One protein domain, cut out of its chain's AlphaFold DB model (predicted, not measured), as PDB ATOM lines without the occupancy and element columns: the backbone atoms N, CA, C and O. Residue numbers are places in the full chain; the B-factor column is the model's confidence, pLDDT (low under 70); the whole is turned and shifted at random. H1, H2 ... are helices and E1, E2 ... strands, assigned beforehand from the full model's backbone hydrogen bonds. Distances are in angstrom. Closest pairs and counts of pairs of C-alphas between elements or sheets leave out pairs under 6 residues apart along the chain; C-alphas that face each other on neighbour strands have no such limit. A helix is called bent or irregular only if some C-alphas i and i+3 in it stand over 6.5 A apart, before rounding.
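This is residues 8 to 133 of the 417 residues of an uncharacterized protein of Mycobacterium sp. E2327 (UniProt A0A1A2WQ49). A long helix, H4, runs through the middle of the domain, with a small three-stranded sheet on one side of it and helix H1 on the other. H2 packs beside H1 and H4, the three making a triangle, and H3 packs on H2; the four helices run nearly along one common line, some one way and some the other. The printed part has 126 residues, with four named helices and three named strands in the order H1, E1, E2, H2, H3, H4, E3, and its class is mixed, helices and strands. The sheet is mixed, in the order E1, E2, E3. The whole is compact and rounded, with a radius of gyration of the C-alphas of 13.8 A and spans of 41 by 34 by 26 A.

H1, residues 16 to 29, begins at C-alpha 16 (-49.271, -44.044, -11.573) and is 21.3 A long; it is neither bent nor irregular, but only just: C-alphas 26 and 29 are 6.0 A apart. E1 is residues 45 to 47, and E2 is residues 52 to 57, 16.1 A long. H2 is residues 64 to 70, and H3 is residues 83 to 93, 15.2 A long. H4, residues 103 to 120, is 25.5 A long. E3, residues 124 to 129, is 16.7 A long and ends at C-alpha 129 (-38.852, -42.444, -36.844).

H2 is the hub. It touches H4, with the C-alphas of Arg 66 and Ala 108 closest at 4.3 A, at a shallow tilt of 13 degrees, the same way. It touches H1 at Ile 21 and Ser 69, whose C-alphas are closest at 5.4 A, opposite ways. H2 and H3 form a helical hairpin, with the C-alphas of Ala 67 and Leu 87 closest at 4.8 A. H1 touches H4 with residues 105 to 113 of H4 alone; the C-alphas of Leu 25 and Glu 105 are closest at 5.9 A. H4 is on the sheet at a height of 11.0 A, over E2 and E3, and runs along the strands, at 11 degrees to E3 on the local plane: two layers, a helix on one face of a sheet. H3 only grazes the sheet, with residues 83 to 89. E1 and E2 are an antiparallel hairpin, with N 45 and O 54 at 3.0 A. E2 and E3 are parallel, with N 53 and O 124 at 2.8 A; E2, H2 H3 H4, E3 make a strand-helix-strand unit, parallel neighbour strands with helices between. Every O i to N i+4 pair is within hydrogen-bond range in H2, H3 and H4, and 9 of 10 in H1.

The C-alphas of Gly 30 and Ala 49, the two farthest apart, are 41.7 A from each other. The printed part has no cut. The links from H1 to E1 and from H2 to H3 are long, with 15 and 12 residues. The mean pLDDT of the printed part is 91.3; residues 132 to 133 are under 70.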
ATOM      1  N   VAL A   8     -54.018 -33.235 -21.603       97.56
ATOM      2  CA  VAL A   8     -53.022 -33.100 -20.536       97.56
ATOM      3  C   VAL A   8     -53.749 -33.000 -19.188       97.56
ATOM      4  O   VAL A   8     -54.491 -32.027 -18.994       97.56
ATOM      5  N   PRO A   9     -53.563 -33.965 -18.269       95.31
ATOM      6  CA  PRO A   9     -54.223 -33.931 -16.973       95.31
ATOM      7  C   PRO A   9     -53.670 -32.778 -16.120       95.31
ATOM      8  O   PRO A   9     -52.497 -32.412 -16.263       95.31
ATOM      9  N   PRO A  10     -54.486 -32.175 -15.244       93.56
ATOM     10  CA  PRO A  10     -53.967 -31.303 -14.202       93.56
ATOM     11  C   PRO A  10     -53.164 -32.116 -13.163       93.56
ATOM     12  O   PRO A  10     -53.391 -33.323 -13.048       93.56
ATOM     13  N   PRO A  11     -52.226 -31.495 -12.421       87.94
ATOM     14  CA  PRO A  11     -51.328 -32.205 -11.503       87.94
ATOM     15  C   PRO A  11     -52.044 -33.117 -10.500       87.94
ATOM     16  O   PRO A  11     -51.609 -34.236 -10.265       87.94
ATOM     17  N   GLU A  12     -53.186 -32.686  -9.964       89.94
ATOM     18  CA  GLU A  12     -53.994 -33.453  -9.010       89.94
ATOM     19  C   GLU A  12     -54.684 -34.693  -9.606       89.94
ATOM     20  O   GLU A  12     -55.221 -35.510  -8.863       89.94
ATOM     21  N   GLN A  13     -54.688 -34.831 -10.936       92.31
ATOM     22  CA  GLN A  13     -55.216 -35.989 -11.666       92.31
ATOM     23  C   GLN A  13     -54.106 -36.834 -12.304       92.31
ATOM     24  O   GLN A  13     -54.405 -37.794 -13.012       92.31
ATOM     25  N   MET A  14     -52.833 -36.479 -12.108       93.25
ATOM     26  CA  MET A  14     -51.723 -37.329 -12.526       93.25
ATOM     27  C   MET A  14     -51.559 -38.458 -11.512       93.25
ATOM     28  O   MET A  14     -51.333 -38.210 -10.331       93.25
ATOM     29  N   ASP A  15     -51.630 -39.701 -11.974       91.25
ATOM     30  CA  ASP A  15     -51.403 -40.885 -11.155       91.25
ATOM     31  C   ASP A  15     -50.474 -41.893 -11.854       91.25
ATOM     32  O   ASP A  15     -50.071 -41.726 -13.013       91.25
ATOM     33  N   GLY A  16     -50.062 -42.912 -11.092       94.94
ATOM     34  CA  GLY A  16     -49.271 -44.044 -11.573       94.94
ATOM     35  C   GLY A  16     -48.073 -43.643 -12.439       94.94
ATOM     36  O   GLY A  16     -47.236 -42.827 -12.052       94.94
ATOM     37  N   THR A  17     -47.997 -44.229 -13.635       96.00
ATOM     38  CA  THR A  17     -46.927 -43.983 -14.609       96.00
ATOM     39  C   THR A  17     -46.855 -42.526 -15.062       96.00
ATOM     40  O   THR A  17     -45.759 -42.006 -15.251       96.00
ATOM     41  N   ILE A  18     -47.994 -41.853 -15.247       97.44
ATOM     42  CA  ILE A  18     -48.010 -40.473 -15.753       97.44
ATOM     43  C   ILE A  18     -47.382 -39.534 -14.721       97.44
ATOM     44  O   ILE A  18     -46.542 -38.710 -15.089       97.44
ATOM     45  N   LEU A  19     -47.734 -39.700 -13.441       97.56
ATOM     46  CA  LEU A  19     -47.117 -38.949 -12.348       97.56
ATOM     47  C   LEU A  19     -45.615 -39.247 -12.247       97.56
ATOM     48  O   LEU A  19     -44.813 -38.317 -12.231       97.56
ATOM     49  N   ALA A  20     -45.227 -40.525 -12.280       98.06
ATOM     50  CA  ALA A  20     -43.820 -40.924 -12.208       98.06
ATOM     51  C   ALA A  20     -42.977 -40.320 -13.347       98.06
ATOM     52  O   ALA A  20     -41.849 -39.881 -13.123       98.06
ATOM     53  N   ILE A  21     -43.521 -40.265 -14.568       98.38
ATOM     54  CA  ILE A  21     -42.859 -39.611 -15.702       98.38
ATOM     55  C   ILE A  21     -42.753 -38.105 -15.467       98.38
ATOM     56  O   ILE A  21     -41.684 -37.542 -15.693       98.38
ATOM     57  N   PHE A  22     -43.825 -37.445 -15.020       98.25
ATOM     58  CA  PHE A  22     -43.805 -36.009 -14.745       98.25
ATOM     59  C   PHE A  22     -42.719 -35.647 -13.719       98.25
ATOM     60  O   PHE A  22     -41.855 -34.822 -14.011       98.25
ATOM     61  N   GLU A  23     -42.707 -36.324 -12.569       97.94
ATOM     62  CA  GLU A  23     -41.736 -36.091 -11.492       97.94
ATOM     63  C   GLU A  23     -40.301 -36.390 -11.940       97.94
ATOM     64  O   GLU A  23     -39.374 -35.636 -11.641       97.94
ATOM     65  N   ALA A  24     -40.097 -37.464 -12.710       98.00
ATOM     66  CA  ALA A  24     -38.778 -37.798 -13.232       98.00
ATOM     67  C   ALA A  24     -38.259 -36.741 -14.214       98.00
ATOM     68  O   ALA A  24     -37.070 -36.425 -14.186       98.00
ATOM     69  N   LEU A  25     -39.126 -36.191 -15.067       97.94
ATOM     70  CA  LEU A  25     -38.771 -35.120 -16.000       97.94
ATOM     71  C   LEU A  25     -38.485 -33.803 -15.272       97.94
ATOM     72  O   LEU A  25     -37.501 -33.133 -15.593       97.94
ATOM     73  N   GLU A  26     -39.287 -33.461 -14.262       97.75
ATOM     74  CA  GLU A  26     -39.036 -32.310 -13.393       97.75
ATOM     75  C   GLU A  26     -37.677 -32.444 -12.692       97.75
ATOM     76  O   GLU A  26     -36.864 -31.522 -12.747       97.75
ATOM     77  N   ALA A  27     -37.365 -33.614 -12.128       97.75
ATOM     78  CA  ALA A  27     -36.110 -33.862 -11.421       97.75
ATOM     79  C   ALA A  27     -34.852 -33.721 -12.302       97.75
ATOM     80  O   ALA A  27     -33.763 -33.483 -11.778       97.75
ATOM     81  N   MET A  28     -34.968 -33.841 -13.631       96.12
ATOM     82  CA  MET A  28     -33.815 -33.717 -14.533       96.12
ATOM     83  C   MET A  28     -33.258 -32.292 -14.610       96.12
ATOM     84  O   MET A  28     -32.041 -32.123 -14.701       96.12
ATOM     85  N   ARG A  29     -34.125 -31.269 -14.639       95.06
ATOM     86  CA  ARG A  29     -33.717 -29.859 -14.836       95.06
ATOM     87  C   ARG A  29     -34.442 -28.844 -13.942       95.06
ATOM     88  O   ARG A  29     -34.150 -27.655 -14.033       95.06
ATOM     89  N   GLY A  30     -35.355 -29.285 -13.081       95.50
ATOM     90  CA  GLY A  30     -36.126 -28.448 -12.156       95.50
ATOM     91  C   GLY A  30     -37.279 -27.673 -12.801       95.50
ATOM     92  O   GLY A  30     -37.792 -26.731 -12.201       95.50
ATOM     93  N   TYR A  31     -37.674 -28.013 -14.031       95.69
ATOM     94  CA  TYR A  31     -38.814 -27.372 -14.686       95.69
ATOM     95  C   TYR A  31     -40.108 -28.073 -14.294       95.69
ATOM     96  O   TYR A  31     -40.244 -29.259 -14.549       95.69
ATOM     97  N   SER A  32     -41.076 -27.331 -13.760       91.38
ATOM     98  CA  SER A  32     -42.369 -27.866 -13.301       91.38
ATOM     99  C   SER A  32     -43.566 -27.402 -14.141       91.38
ATOM    100  O   SER A  32     -44.688 -27.871 -13.982       91.38
ATOM    101  N   THR A  33     -43.346 -26.472 -15.074       92.75
ATOM    102  CA  THR A  33     -44.404 -25.811 -15.861       92.75
ATOM    103  C   THR A  33     -44.481 -26.300 -17.311       92.75
ATOM    104  O   THR A  33     -45.094 -25.656 -18.163       92.75
ATOM    105  N   PHE A  34     -43.863 -27.446 -17.617       95.56
ATOM    106  CA  PHE A  34     -43.827 -27.995 -18.976       95.56
ATOM    107  C   PHE A  34     -45.141 -28.657 -19.408       95.56
ATOM    108  O   PHE A  34     -45.401 -28.751 -20.610       95.56
ATOM    109  N   ALA A  35     -45.989 -29.074 -18.465       95.69
ATOM    110  CA  ALA A  35     -47.333 -29.565 -18.747       95.69
ATOM    111  C   ALA A  35     -48.335 -28.403 -18.789       95.69
ATOM    112  O   ALA A  35     -48.324 -27.523 -17.935       95.69
ATOM    113  N   SER A  36     -49.221 -28.395 -19.786       96.31
ATOM    114  CA  SER A  36     -50.307 -27.415 -19.917       96.31
ATOM    115  C   SER A  36     -51.660 -28.093 -19.669       96.31
ATOM    116  O   SER A  36     -52.241 -28.599 -20.633       96.31
ATOM    117  N   PRO A  37     -52.167 -28.133 -18.421       96.31
ATOM    118  CA  PRO A  37     -53.428 -28.793 -18.087       96.31
ATOM    119  C   PRO A  37     -54.595 -28.376 -18.986       96.31
ATOM    120  O   PRO A  37     -54.723 -27.212 -19.367       96.31
ATOM    121  N   GLY A  38     -55.446 -29.334 -19.356       95.62
ATOM    122  CA  GLY A  38     -56.605 -29.107 -20.226       95.62
ATOM    123  C   GLY A  38     -56.270 -28.962 -21.716       95.62
ATOM    124  O   GLY A  38     -57.172 -28.859 -22.552       95.62
ATOM    125  N   LYS A  39     -54.986 -28.986 -22.096       96.25
ATOM    126  CA  LYS A  39     -54.579 -28.971 -23.504       96.25
ATOM    127  C   LYS A  39     -54.916 -30.303 -24.170       96.25
ATOM    128  O   LYS A  39     -54.393 -31.344 -23.789       96.25
ATOM    129  N   PHE A  40     -55.717 -30.256 -25.231       96.44
ATOM    130  CA  PHE A  40     -55.892 -31.391 -26.139       96.44
ATOM    131  C   PHE A  40     -54.604 -31.639 -26.925       96.44
ATOM    132  O   PHE A  40     -54.114 -30.727 -27.607       96.44
ATOM    133  N   LEU A  41     -54.084 -32.866 -26.875       95.88
ATOM    134  CA  LEU A  41     -52.975 -33.262 -27.741       95.88
ATOM    135  C   LEU A  41     -53.521 -33.681 -29.108       95.88
ATOM    136  O   LEU A  41     -54.650 -34.157 -29.245       95.88
ATOM    137  N   ARG A  42     -52.725 -33.433 -30.145       93.75
ATOM    138  CA  ARG A  42     -53.042 -33.814 -31.524       93.75
ATOM    139  C   ARG A  42     -52.174 -34.994 -31.918       93.75
ATOM    140  O   ARG A  42     -51.017 -35.035 -31.507       93.75
ATOM    141  N   CYS A  43     -52.733 -35.879 -32.722       94.06
ATOM    142  CA  CYS A  43     -51.985 -36.917 -33.415       94.06
ATOM    143  C   CYS A  43     -51.669 -36.454 -34.833       94.06
ATOM    144  O   CYS A  43     -52.490 -35.730 -35.413       94.06
ATOM    145  N   ASP A  44     -50.544 -36.896 -35.385       93.88
ATOM    146  CA  ASP A  44     -50.185 -36.587 -36.772       93.88
ATOM    147  C   ASP A  44     -51.173 -37.221 -37.754       93.88
ATOM    148  O   ASP A  44     -51.777 -36.525 -38.576       93.88
ATOM    149  N   PHE A  45     -51.434 -38.525 -37.604       92.56
ATOM    150  CA  PHE A  45     -52.450 -39.229 -38.381       92.56
ATOM    151  C   PHE A  45     -53.326 -40.123 -37.508       92.56
ATOM    152  O   PHE A  45     -52.896 -40.727 -36.526       92.56
ATOM    153  N   VAL A  46     -54.590 -40.238 -37.912       91.62
ATOM    154  CA  VAL A  46     -55.571 -41.126 -37.289       91.62
ATOM    155  C   VAL A  46     -56.260 -41.907 -38.393       91.62
ATOM    156  O   VAL A  46     -56.747 -41.311 -39.354       91.62
ATOM    157  N   VAL A  47     -56.353 -43.226 -38.225       88.88
ATOM    158  CA  VAL A  47     -57.116 -44.127 -39.096       88.88
ATOM    159  C   VAL A  47     -58.262 -44.719 -38.265       88.88
ATOM    160  O   VAL A  47     -58.112 -45.793 -37.675       88.88
ATOM    161  N   PRO A  48     -59.421 -44.027 -38.169       85.62
ATOM    162  CA  PRO A  48     -60.482 -44.400 -37.229       85.62
ATOM    163  C   PRO A  48     -61.017 -45.815 -37.448       85.62
ATOM    164  O   PRO A  48     -61.252 -46.536 -36.483       85.62
ATOM    165  N   ALA A  49     -61.143 -46.235 -38.712       84.50
ATOM    166  CA  ALA A  49     -61.638 -47.561 -39.083       84.50
ATOM    167  C   ALA A  49     -60.781 -48.715 -38.531       84.50
ATOM    168  O   ALA A  49     -61.279 -49.828 -38.406       84.50
ATOM    169  N   GLN A  50     -59.515 -48.453 -38.184       83.75
ATOM    170  CA  GLN A  50     -58.580 -49.444 -37.640       83.75
ATOM    171  C   GLN A  50     -58.228 -49.197 -36.167       83.75
ATOM    172  O   GLN A  50     -57.354 -49.875 -35.634       83.75
ATOM    173  N   ARG A  51     -58.862 -48.213 -35.505       89.44
ATOM    174  CA  ARG A  51     -58.486 -47.761 -34.149       89.44
ATOM    175  C   ARG A  51     -56.979 -47.485 -34.026       89.44
ATOM    176  O   ARG A  51     -56.356 -47.834 -33.027       89.44
ATOM    177  N   LEU A  52     -56.400 -46.873 -35.063       89.94
ATOM    178  CA  LEU A  52     -54.960 -46.670 -35.206       89.94
ATOM    179  C   LEU A  52     -54.600 -45.182 -35.159       89.94
ATOM    180  O   LEU A  52     -55.216 -44.355 -35.839       89.94
ATOM    181  N   VAL A  53     -53.566 -44.873 -34.387       93.19
ATOM    182  CA  VAL A  53     -52.847 -43.597 -34.370       93.19
ATOM    183  C   VAL A  53     -51.449 -43.821 -34.938       93.19
ATOM    184  O   VAL A  53     -50.798 -44.810 -34.602       93.19
ATOM    185  N   ILE A  54     -50.996 -42.905 -35.791       92.56
ATOM    186  CA  ILE A  54     -49.633 -42.884 -36.326       92.56
ATOM    187  C   ILE A  54     -49.024 -41.537 -35.944       92.56
ATOM    188  O   ILE A  54     -49.570 -40.496 -36.312       92.56
ATOM    189  N   GLU A  55     -47.908 -41.569 -35.224       95.19
ATOM    190  CA  GLU A  55     -47.082 -40.387 -34.943       95.19
ATOM    191  C   GLU A  55     -45.796 -40.457 -35.775       95.19
ATOM    192  O   GLU A  55     -45.227 -41.538 -35.965       95.19
ATOM    193  N   TYR A  56     -45.331 -39.314 -36.266       93.19
ATOM    194  CA  TYR A  56     -44.066 -39.179 -36.973       93.19
ATOM    195  C   TYR A  56     -43.073 -38.394 -36.115       93.19
ATOM    196  O   TYR A  56     -43.144 -37.174 -35.975       93.19
ATOM    197  N   ASP A  57     -42.097 -39.105 -35.562       94.00
ATOM    198  CA  ASP A  57     -41.116 -38.529 -34.659       94.00
ATOM    199  C   ASP A  57     -39.940 -37.938 -35.432       94.00
ATOM    200  O   ASP A  57     -39.021 -38.630 -35.885       94.00
ATOM    201  N   GLU A  58     -39.957 -36.614 -35.547       92.06
ATOM    202  CA  GLU A  58     -38.837 -35.825 -36.046       92.06
ATOM    203  C   GLU A  58     -37.618 -35.907 -35.115       92.06
ATOM    204  O   GLU A  58     -37.735 -36.165 -33.917       92.06
ATOM    205  N   ARG A  59     -36.423 -35.585 -35.636       90.31
ATOM    206  CA  ARG A  59     -35.152 -35.635 -34.883       90.31
ATOM    207  C   ARG A  59     -35.232 -34.990 -33.485       90.31
ATOM    208  O   ARG A  59     -34.605 -35.471 -32.545       90.31
ATOM    209  N   GLN A  60     -35.988 -33.902 -33.354       92.81
ATOM    210  CA  GLN A  60     -36.167 -33.133 -32.118       92.81
ATOM    211  C   GLN A  60     -36.959 -33.848 -31.007       92.81
ATOM    212  O   GLN A  60     -36.974 -33.361 -29.881       92.81
ATOM    213  N   HIS A  61     -37.593 -34.987 -31.294       94.50
ATOM    214  CA  HIS A  61     -38.258 -35.823 -30.289       94.50
ATOM    215  C   HIS A  61     -37.278 -36.736 -29.534       94.50
ATOM    216  O   HIS A  61     -37.583 -37.197 -28.437       94.50
ATOM    217  N   PHE A  62     -36.077 -36.971 -30.073       93.50
ATOM    218  CA  PHE A  62     -35.105 -37.916 -29.513       93.50
ATOM    219  C   PHE A  62     -34.161 -37.254 -28.498       93.50
ATOM    220  O   PHE A  62     -32.952 -37.134 -28.723       93.50
ATOM    221  N   THR A  63     -34.736 -36.792 -27.387       96.38
ATOM    222  CA  THR A  63     -34.059 -36.081 -26.288       96.38
ATOM    223  C   THR A  63     -33.751 -37.009 -25.104       96.38
ATOM    224  O   THR A  63     -34.327 -38.090 -24.977       96.38
ATOM    225  N   MET A  64     -32.880 -36.588 -24.181       96.44
ATOM    226  CA  MET A  64     -32.624 -37.357 -22.947       96.44
ATOM    227  C   MET A  64     -33.864 -37.449 -22.042       96.44
ATOM    228  O   MET A  64     -34.042 -38.434 -21.334       96.44
ATOM    229  N   GLN A  65     -34.742 -36.451 -22.093       98.06
ATOM    230  CA  GLN A  65     -36.038 -36.434 -21.419       98.06
ATOM    231  C   GLN A  65     -36.949 -37.521 -21.987       98.06
ATOM    232  O   GLN A  65     -37.589 -38.259 -21.240       98.06
ATOM    233  N   ARG A  66     -36.966 -37.680 -23.316       97.88
ATOM    234  CA  ARG A  66     -37.740 -38.744 -23.954       97.88
ATOM    235  C   ARG A  66     -37.216 -40.123 -23.562       97.88
ATOM    236  O   ARG A  66     -38.027 -40.967 -23.186       97.88
ATOM    237  N   ALA A  67     -35.893 -40.319 -23.540       93.50
ATOM    238  CA  ALA A  67     -35.288 -41.532 -22.980       93.50
ATOM    239  C   ALA A  67     -35.792 -41.794 -21.554       93.50
ATOM    240  O   ALA A  67     -36.307 -42.875 -21.275       93.50
ATOM    241  N   LYS A  68     -35.736 -40.776 -20.685       97.12
ATOM    242  CA  LYS A  68     -36.165 -40.922 -19.295       97.12
ATOM    243  C   LYS A  68     -37.631 -41.323 -19.160       97.12
ATOM    244  O   LYS A  68     -37.959 -42.150 -18.317       97.12
ATOM    245  N   SER A  69     -38.502 -40.764 -19.997       98.06
ATOM    246  CA  SER A  69     -39.919 -41.131 -20.001       98.06
ATOM    247  C   SER A  69     -40.152 -42.586 -20.422       98.06
ATOM    248  O   SER A  69     -40.941 -43.276 -19.787       98.06
ATOM    249  N   LEU A  70     -39.425 -43.076 -21.435       95.88
ATOM    250  CA  LEU A  70     -39.557 -44.443 -21.955       95.88
ATOM    251  C   LEU A  70     -39.076 -45.503 -20.955       95.88
ATOM    252  O   LEU A  70     -39.666 -46.576 -20.887       95.88
ATOM    253  N   GLU A  71     -38.049 -45.205 -20.150       91.12
ATOM    254  CA  GLU A  71     -37.578 -46.084 -19.061       91.12
ATOM    255  C   GLU A  71     -38.663 -46.391 -18.016       91.12
ATOM    256  O   GLU A  71     -38.567 -47.386 -17.303       91.12
ATOM    257  N   LEU A  72     -39.664 -45.515 -17.889       95.38
ATOM    258  CA  LEU A  72     -40.719 -45.606 -16.879       95.38
ATOM    259  C   LEU A  72     -42.000 -46.251 -17.412       95.38
ATOM    260  O   LEU A  72     -42.982 -46.360 -16.676       95.38
ATOM    261  N   TYR A  73     -42.019 -46.657 -18.682       94.94
ATOM    262  CA  TYR A  73     -43.188 -47.304 -19.259       94.94
ATOM    263  C   TYR A  73     -43.415 -48.675 -18.607       94.94
ATOM    264  O   TYR A  73     -42.455 -49.432 -18.434       94.94
ATOM    265  N   PRO A  74     -44.671 -49.032 -18.278       89.50
ATOM    266  CA  PRO A  74     -44.998 -50.373 -17.820       89.50
ATOM    267  C   PRO A  74     -44.608 -51.406 -18.884       89.50
ATOM    268  O   PRO A  74     -44.890 -51.185 -20.066       89.50
ATOM    269  N   PRO A  75     -43.985 -52.534 -18.504       80.31
ATOM    270  CA  PRO A  75     -43.589 -53.568 -19.458       80.31
ATOM    271  C   PRO A  75     -44.782 -54.192 -20.200       80.31
ATOM    272  O   PRO A  75     -44.620 -54.689 -21.311       80.31
ATOM    273  N   GLU A  76     -45.975 -54.155 -19.608       84.69
ATOM    274  CA  GLU A  76     -47.232 -54.647 -20.174       84.69
ATOM    275  C   GLU A  76     -47.971 -53.637 -21.068       84.69
ATOM    276  O   GLU A  76     -49.048 -53.950 -21.580       84.69
ATOM    277  N   LEU A  77     -47.436 -52.425 -21.253       86.75
ATOM    278  CA  LEU A  77     -48.068 -51.408 -22.089       86.75
ATOM    279  C   LEU A  77     -48.070 -51.854 -23.562       86.75
ATOM    280  O   LEU A  77     -47.013 -52.057 -24.159       86.75
ATOM    281  N   ASP A  78     -49.258 -51.983 -24.158       83.62
ATOM    282  CA  ASP A  78     -49.411 -52.396 -25.558       83.62
ATOM    283  C   ASP A  78     -49.011 -51.261 -26.512       83.62
ATOM    284  O   ASP A  78     -49.767 -50.318 -26.765       83.62
ATOM    285  N   LEU A  79     -47.784 -51.343 -27.024       85.56
ATOM    286  CA  LEU A  79     -47.201 -50.363 -27.931       85.56
ATOM    287  C   LEU A  79     -47.091 -50.941 -29.338       85.56
ATOM    288  O   LEU A  79     -46.574 -52.033 -29.565       85.56
ATOM    289  N   GLY A  80     -47.496 -50.152 -30.332       83.19
ATOM    290  CA  GLY A  80     -47.328 -50.497 -31.741       83.19
ATOM    291  C   GLY A  80     -45.927 -50.210 -32.295       83.19
ATOM    292  O   GLY A  80     -45.725 -50.361 -33.499       83.19
ATOM    293  N   PHE A  81     -44.979 -49.796 -31.453       84.25
ATOM    294  CA  PHE A  81     -43.578 -49.534 -31.790       84.25
ATOM    295  C   PHE A  81     -42.655 -50.157 -30.736       84.25
ATOM    296  O   PHE A  81     -43.100 -50.523 -29.652       84.25
ATOM    297  N   ASN A  82     -41.364 -50.284 -31.048       81.44
ATOM    298  CA  ASN A  82     -40.381 -50.821 -30.113       81.44
ATOM    299  C   ASN A  82     -39.854 -49.702 -29.187       81.44
ATOM    300  O   ASN A  82     -39.045 -48.887 -29.640       81.44
ATOM    301  N   PRO A  83     -40.241 -49.648 -27.896       83.19
ATOM    302  CA  PRO A  83     -39.786 -48.588 -26.993       83.19
ATOM    303  C   PRO A  83     -38.265 -48.596 -26.805       83.19
ATOM    304  O   PRO A  83     -37.672 -47.531 -26.643       83.19
ATOM    305  N   GLN A  84     -37.613 -49.760 -26.914       79.19
ATOM    306  CA  GLN A  84     -36.159 -49.866 -26.808       79.19
ATOM    307  C   GLN A  84     -35.443 -49.210 -27.996       79.19
ATOM    308  O   GLN A  84     -34.409 -48.575 -27.806       79.19
ATOM    309  N   GLU A  85     -35.995 -49.303 -29.212       78.81
ATOM    310  CA  GLU A  85     -35.444 -48.611 -30.390       78.81
ATOM    311  C   GLU A  85     -35.513 -47.086 -30.211       78.81
ATOM    312  O   GLU A  85     -34.548 -46.367 -30.497       78.81
ATOM    313  N   TRP A  86     -36.628 -46.579 -29.679       90.19
ATOM    314  CA  TRP A  86     -36.803 -45.155 -29.395       90.19
ATOM    315  C   TRP A  86     -35.891 -44.679 -28.269       90.19
ATOM    316  O   TRP A  86     -35.240 -43.641 -28.407       90.19
ATOM    317  N   LEU A  87     -35.787 -45.459 -27.191       80.62
ATOM    318  CA  LEU A  87     -34.895 -45.200 -26.065       80.62
ATOM    319  C   LEU A  87     -33.439 -45.099 -26.538       80.62
ATOM    320  O   LEU A  87     -32.757 -44.105 -26.280       80.62
ATOM    321  N   THR A  88     -32.993 -46.072 -27.331       76.06
ATOM    322  CA  THR A  88     -31.673 -46.058 -27.967       76.06
ATOM    323  C   THR A  88     -31.483 -44.823 -28.849       76.06
ATOM    324  O   THR A  88     -30.458 -44.143 -28.759       76.06
ATOM    325  N   THR A  89     -32.472 -44.488 -29.680       79.44
ATOM    326  CA  THR A  89     -32.396 -43.319 -30.569       79.44
ATOM    327  C   THR A  89     -32.239 -42.022 -29.774       79.44
ATOM    328  O   THR A  89     -31.465 -41.150 -30.178       79.44
ATOM    329  N   CYS A  90     -32.903 -41.904 -28.624       86.25
ATOM    330  CA  CYS A  90     -32.763 -40.771 -27.714       86.25
ATOM    331  C   CYS A  90     -31.338 -40.647 -27.156       86.25
ATOM    332  O   CYS A  90     -30.745 -39.568 -27.220       86.25
ATOM    333  N   TYR A  91     -30.746 -41.748 -26.681       77.31
ATOM    334  CA  TYR A  91     -29.377 -41.736 -26.154       77.31
ATOM    335  C   TYR A  91     -28.310 -41.416 -27.203       77.31
ATOM    336  O   TYR A  91     -27.285 -40.821 -26.855       77.31
ATOM    337  N   VAL A  92     -28.539 -41.810 -28.461       72.94
ATOM    338  CA  VAL A  92     -27.637 -41.535 -29.590       72.94
ATOM    339  C   VAL A  92     -27.796 -40.101 -30.087       72.94
ATOM    340  O   VAL A  92     -26.810 -39.386 -30.242       72.94
ATOM    341  N   THR A  93     -29.033 -39.673 -30.342       82.44
ATOM    342  CA  THR A  93     -29.308 -38.378 -30.981       82.44
ATOM    343  C   THR A  93     -29.048 -37.223 -30.028       82.44
ATOM    344  O   THR A  93     -28.556 -36.181 -30.472       82.44
ATOM    345  N   ARG A  94     -29.392 -37.404 -28.741       87.12
ATOM    346  CA  ARG A  94     -29.319 -36.385 -27.683       87.12
ATOM    347  C   ARG A  94     -29.794 -35.027 -28.186       87.12
ATOM    348  O   ARG A  94     -29.116 -34.012 -28.020       87.12
ATOM    349  N   ALA A  95     -30.926 -35.035 -28.888       90.81
ATOM    350  CA  ALA A  95     -31.496 -33.809 -29.401       90.81
ATOM    351  C   ALA A  95     -31.823 -32.883 -28.228       90.81
ATOM    352  O   ALA A  95     -32.111 -33.332 -27.117       90.81
ATOM    353  N   THR A  96     -31.756 -31.589 -28.496       92.00
ATOM    354  CA  THR A  96     -32.200 -30.556 -27.571       92.00
ATOM    355  C   THR A  96     -32.944 -29.508 -28.376       92.00
ATOM    356  O   THR A  96     -32.550 -29.185 -29.501       92.00
ATOM    357  N   ASP A  97     -34.022 -28.992 -27.811       86.88
ATOM    358  CA  ASP A  97     -34.699 -27.797 -28.282       86.88
ATOM    359  C   ASP A  97     -34.764 -26.800 -27.118       86.88
ATOM    360  O   ASP A  97     -35.555 -26.969 -26.188       86.88
ATOM    361  N   PRO A  98     -33.904 -25.771 -27.120       83.44
ATOM    362  CA  PRO A  98     -33.665 -24.965 -25.931       83.44
ATOM    363  C   PRO A  98     -34.746 -23.912 -25.658       83.44
ATOM    364  O   PRO A  98     -34.618 -23.159 -24.696       83.44
ATOM    365  N   THR A  99     -35.767 -23.758 -26.507       87.62
ATOM    366  CA  THR A  99     -36.721 -22.642 -26.388       87.62
ATOM    367  C   THR A  99     -38.157 -23.119 -26.542       87.62
ATOM    368  O   THR A  99     -38.492 -23.507 -27.643       87.62
ATOM    369  N   PRO A 100     -39.050 -23.002 -25.540       93.38
ATOM    370  CA  PRO A 100     -38.747 -22.568 -24.181       93.38
ATOM    371  C   PRO A 100     -37.788 -23.549 -23.482       93.38
ATOM    372  O   PRO A 100     -37.669 -24.689 -23.925       93.38
ATOM    373  N   PRO A 101     -37.136 -23.146 -22.377       93.50
ATOM    374  CA  PRO A 101     -36.111 -23.960 -21.710       93.50
ATOM    375  C   PRO A 101     -36.560 -25.368 -21.286       93.50
ATOM    376  O   PRO A 101     -35.723 -26.248 -21.119       93.50
ATOM    377  N   TYR A 102     -37.871 -25.575 -21.144       96.00
ATOM    378  CA  TYR A 102     -38.505 -26.834 -20.754       96.00
ATOM    379  C   TYR A 102     -39.055 -27.663 -21.933       96.00
ATOM    380  O   TYR A 102     -39.863 -28.578 -21.752       96.00
ATOM    381  N   ARG A 103     -38.734 -27.289 -23.179       96.69
ATOM    382  CA  ARG A 103     -39.398 -27.865 -24.357       96.69
ATOM    383  C   ARG A 103     -39.120 -29.359 -24.524       96.69
ATOM    384  O   ARG A 103     -40.007 -30.077 -24.985       96.69
ATOM    385  N   ASP A 104     -37.942 -29.829 -24.129       96.88
ATOM    386  CA  ASP A 104     -37.615 -31.255 -24.190       96.88
ATOM    387  C   ASP A 104     -38.485 -32.076 -23.222       96.88
ATOM    388  O   ASP A 104     -38.998 -33.124 -23.613       96.88
ATOM    389  N   GLU A 105     -38.710 -31.585 -21.995       97.88
ATOM    390  CA  GLU A 105     -39.617 -32.194 -21.010       97.88
ATOM    391  C   GLU A 105     -41.046 -32.188 -21.537       97.88
ATOM    392  O   GLU A 105     -41.736 -33.201 -21.488       97.88
ATOM    393  N   GLN A 106     -41.477 -31.058 -22.103       97.44
ATOM    394  CA  GLN A 106     -42.817 -30.929 -22.658       97.44
ATOM    395  C   GLN A 106     -43.068 -31.946 -23.780       97.44
ATOM    396  O   GLN A 106     -44.112 -32.599 -23.784       97.44
ATOM    397  N   ARG A 107     -42.132 -32.095 -24.728       95.94
ATOM    398  CA  ARG A 107     -42.259 -33.087 -25.806       95.94
ATOM    399  C   ARG A 107     -42.281 -34.505 -25.251       95.94
ATOM    400  O   ARG A 107     -43.207 -35.249 -25.559       95.94
ATOM    401  N   ALA A 108     -41.321 -34.843 -24.389       97.75
ATOM    402  CA  ALA A 108     -41.234 -36.163 -23.775       97.75
ATOM    403  C   ALA A 108     -42.516 -36.536 -23.016       97.75
ATOM    404  O   ALA A 108     -43.041 -37.639 -23.180       97.75
ATOM    405  N   PHE A 109     -43.054 -35.599 -22.236       98.25
ATOM    406  CA  PHE A 109     -44.280 -35.799 -21.477       98.25
ATOM    407  C   PHE A 109     -45.496 -35.970 -22.390       98.25
ATOM    408  O   PHE A 109     -46.263 -36.913 -22.227       98.25
ATOM    409  N   TYR A 110     -45.667 -35.108 -23.397       98.06
ATOM    410  CA  TYR A 110     -46.815 -35.192 -24.307       98.06
ATOM    411  C   TYR A 110     -46.782 -36.435 -25.188       98.06
ATOM    412  O   TYR A 110     -47.831 -37.018 -25.453       98.06
ATOM    413  N   ASP A 111     -45.604 -36.873 -25.616       97.88
ATOM    414  CA  ASP A 111     -45.465 -38.137 -26.332       97.88
ATOM    415  C   ASP A 111     -45.809 -39.330 -25.437       97.88
ATOM    416  O   ASP A 111     -46.483 -40.252 -25.888       97.88
ATOM    417  N   SER A 112     -45.462 -39.262 -24.150       98.00
ATOM    418  CA  SER A 112     -45.848 -40.283 -23.170       98.00
ATOM    419  C   SER A 112     -47.345 -40.346 -22.933       98.00
ATOM    420  O   SER A 112     -47.922 -41.431 -22.920       98.00
ATOM    421  N   LEU A 113     -47.999 -39.189 -22.823       97.94
ATOM    422  CA  LEU A 113     -49.452 -39.125 -22.723       97.94
ATOM    423  C   LEU A 113     -50.126 -39.740 -23.951       97.94
ATOM    424  O   LEU A 113     -51.090 -40.479 -23.795       97.94
ATOM    425  N   ARG A 114     -49.626 -39.479 -25.165       97.44
ATOM    426  CA  ARG A 114     -50.176 -40.105 -26.377       97.44
ATOM    427  C   ARG A 114     -50.071 -41.619 -26.333       97.44
ATOM    428  O   ARG A 114     -51.069 -42.280 -26.588       97.44
ATOM    429  N   ASP A 115     -48.904 -42.145 -25.978       96.50
ATOM    430  CA  ASP A 115     -48.663 -43.590 -25.943       96.50
ATOM    431  C   ASP A 115     -49.556 -44.277 -24.901       96.50
ATOM    432  O   ASP A 115     -50.295 -45.209 -25.222       96.50
ATOM    433  N   ILE A 116     -49.541 -43.767 -23.668       95.94
ATOM    434  CA  ILE A 116     -50.253 -44.359 -22.531       95.94
ATOM    435  C   ILE A 116     -51.768 -44.224 -22.700       95.94
ATOM    436  O   ILE A 116     -52.503 -45.192 -22.507       95.94
ATOM    437  N   LEU A 117     -52.253 -43.036 -23.078       95.62
ATOM    438  CA  LEU A 117     -53.689 -42.790 -23.209       95.62
ATOM    439  C   LEU A 117     -54.273 -43.464 -24.452       95.62
ATOM    440  O   LEU A 117     -55.429 -43.879 -24.414       95.62
ATOM    441  N   ALA A 118     -53.502 -43.622 -25.535       94.81
ATOM    442  CA  ALA A 118     -53.949 -44.421 -26.673       94.81
ATOM    443  C   ALA A 118     -54.154 -45.883 -26.256       94.81
ATOM    444  O   ALA A 118     -55.255 -46.411 -26.440       94.81
ATOM    445  N   ALA A 119     -53.151 -46.497 -25.622       92.06
ATOM    446  CA  ALA A 119     -53.231 -47.881 -25.164       92.06
ATOM    447  C   ALA A 119     -54.402 -48.098 -24.186       92.06
ATOM    448  O   ALA A 119     -55.220 -48.997 -24.390       92.06
ATOM    449  N   SER A 120     -54.565 -47.225 -23.183       91.19
ATOM    450  CA  SER A 120     -55.644 -47.348 -22.189       91.19
ATOM    451  C   SER A 120     -57.051 -47.145 -22.765       91.19
ATOM    452  O   SER A 120     -58.024 -47.656 -22.212       91.19
ATOM    453  N   ASN A 121     -57.175 -46.461 -23.907       93.06
ATOM    454  CA  ASN A 121     -58.439 -46.280 -24.627       93.06
ATOM    455  C   ASN A 121     -58.623 -47.288 -25.781       93.06
ATOM    456  O   ASN A 121     -59.528 -47.145 -26.614       93.06
ATOM    457  N   GLY A 122     -57.784 -48.328 -25.846       90.25
ATOM    458  CA  GLY A 122     -57.850 -49.372 -26.868       90.25
ATOM    459  C   GLY A 122     -57.604 -48.836 -28.279       90.25
ATOM    460  O   GLY A 122     -58.267 -49.265 -29.228       90.25
ATOM    461  N   MET A 123     -56.736 -47.834 -28.408       91.88
ATOM    462  CA  MET A 123     -56.206 -47.347 -29.676       91.88
ATOM    463  C   MET A 123     -54.788 -47.881 -29.832       91.88
ATOM    464  O   MET A 123     -53.934 -47.656 -28.977       91.88
ATOM    465  N   ARG A 124     -54.514 -48.548 -30.950       90.62
ATOM    466  CA  ARG A 124     -53.147 -48.938 -31.292       90.62
ATOM    467  C   ARG A 124     -52.389 -47.686 -31.723       90.62
ATOM    468  O   ARG A 124     -52.853 -46.978 -32.615       90.62
ATOM    469  N   LEU A 125     -51.225 -47.426 -31.134       92.94
ATOM    470  CA  LEU A 125     -50.354 -46.320 -31.535       92.94
ATOM    471  C   LEU A 125     -49.052 -46.862 -32.118       92.94
ATOM    472  O   LEU A 125     -48.340 -47.618 -31.460       92.94
ATOM    473  N   VAL A 126     -48.736 -46.467 -33.350       90.75
ATOM    474  CA  VAL A 126     -47.449 -46.743 -34.003       90.75
ATOM    475  C   VAL A 126     -46.670 -45.438 -34.159       90.75
ATOM    476  O   VAL A 126     -47.260 -44.378 -34.372       90.75
ATOM    477  N   ARG A 127     -45.343 -45.514 -34.067       92.44
ATOM    478  CA  ARG A 127     -44.449 -44.373 -34.275       92.44
ATOM    479  C   ARG A 127     -43.550 -44.636 -35.472       92.44
ATOM    480  O   ARG A 127     -43.044 -45.742 -35.642       92.44
ATOM    481  N   LEU A 128     -43.354 -43.612 -36.293       88.62
ATOM    482  CA  LEU A 128     -42.439 -43.604 -37.425       88.62
ATOM    483  C   LEU A 128     -41.268 -42.700 -37.082       88.62
ATOM    484  O   LEU A 128     -41.463 -41.537 -36.748       88.62
ATOM    485  N   ARG A 129     -40.048 -43.223 -37.153       85.81
ATOM    486  CA  ARG A 129     -38.852 -42.444 -36.844       85.81
ATOM    487  C   ARG A 129     -38.373 -41.687 -38.080       85.81
ATOM    488  O   ARG A 129     -38.282 -42.238 -39.174       85.81
ATOM    489  N   TYR A 130     -37.993 -40.429 -37.890       79.69
ATOM    490  CA  TYR A 130     -37.324 -39.652 -38.925       79.69
ATOM    491  C   TYR A 130     -36.071 -40.363 -39.462       79.69
ATOM    492  O   TYR A 130     -35.208 -40.797 -38.699       79.69
ATOM    493  N   GLY A 131     -35.952 -40.421 -40.791       70.00
ATOM    494  CA  GLY A 131     -34.762 -40.925 -41.479       70.00
ATOM    495  C   GLY A 131     -34.673 -42.447 -41.619       70.00
ATOM    496  O   GLY A 131     -33.634 -42.930 -42.052       70.00
ATOM    497  N   THR A 132     -35.721 -43.208 -41.277       65.25
ATOM    498  CA  THR A 132     -35.724 -44.676 -41.450       65.25
ATOM    499  C   THR A 132     -36.298 -45.156 -42.778       65.25
ATOM    500  O   THR A 132     -35.982 -46.261 -43.202       65.25
ATOM    501  N   VAL A 133     -37.159 -44.366 -43.422       64.75
ATOM    502  CA  VAL A 133     -37.812 -44.719 -44.691       64.75
ATOM    503  C   VAL A 133     -37.784 -43.502 -45.609       64.75
ATOM    504  O   VAL A 133     -38.121 -42.396 -45.183       64.75
TER     505      VAL A 133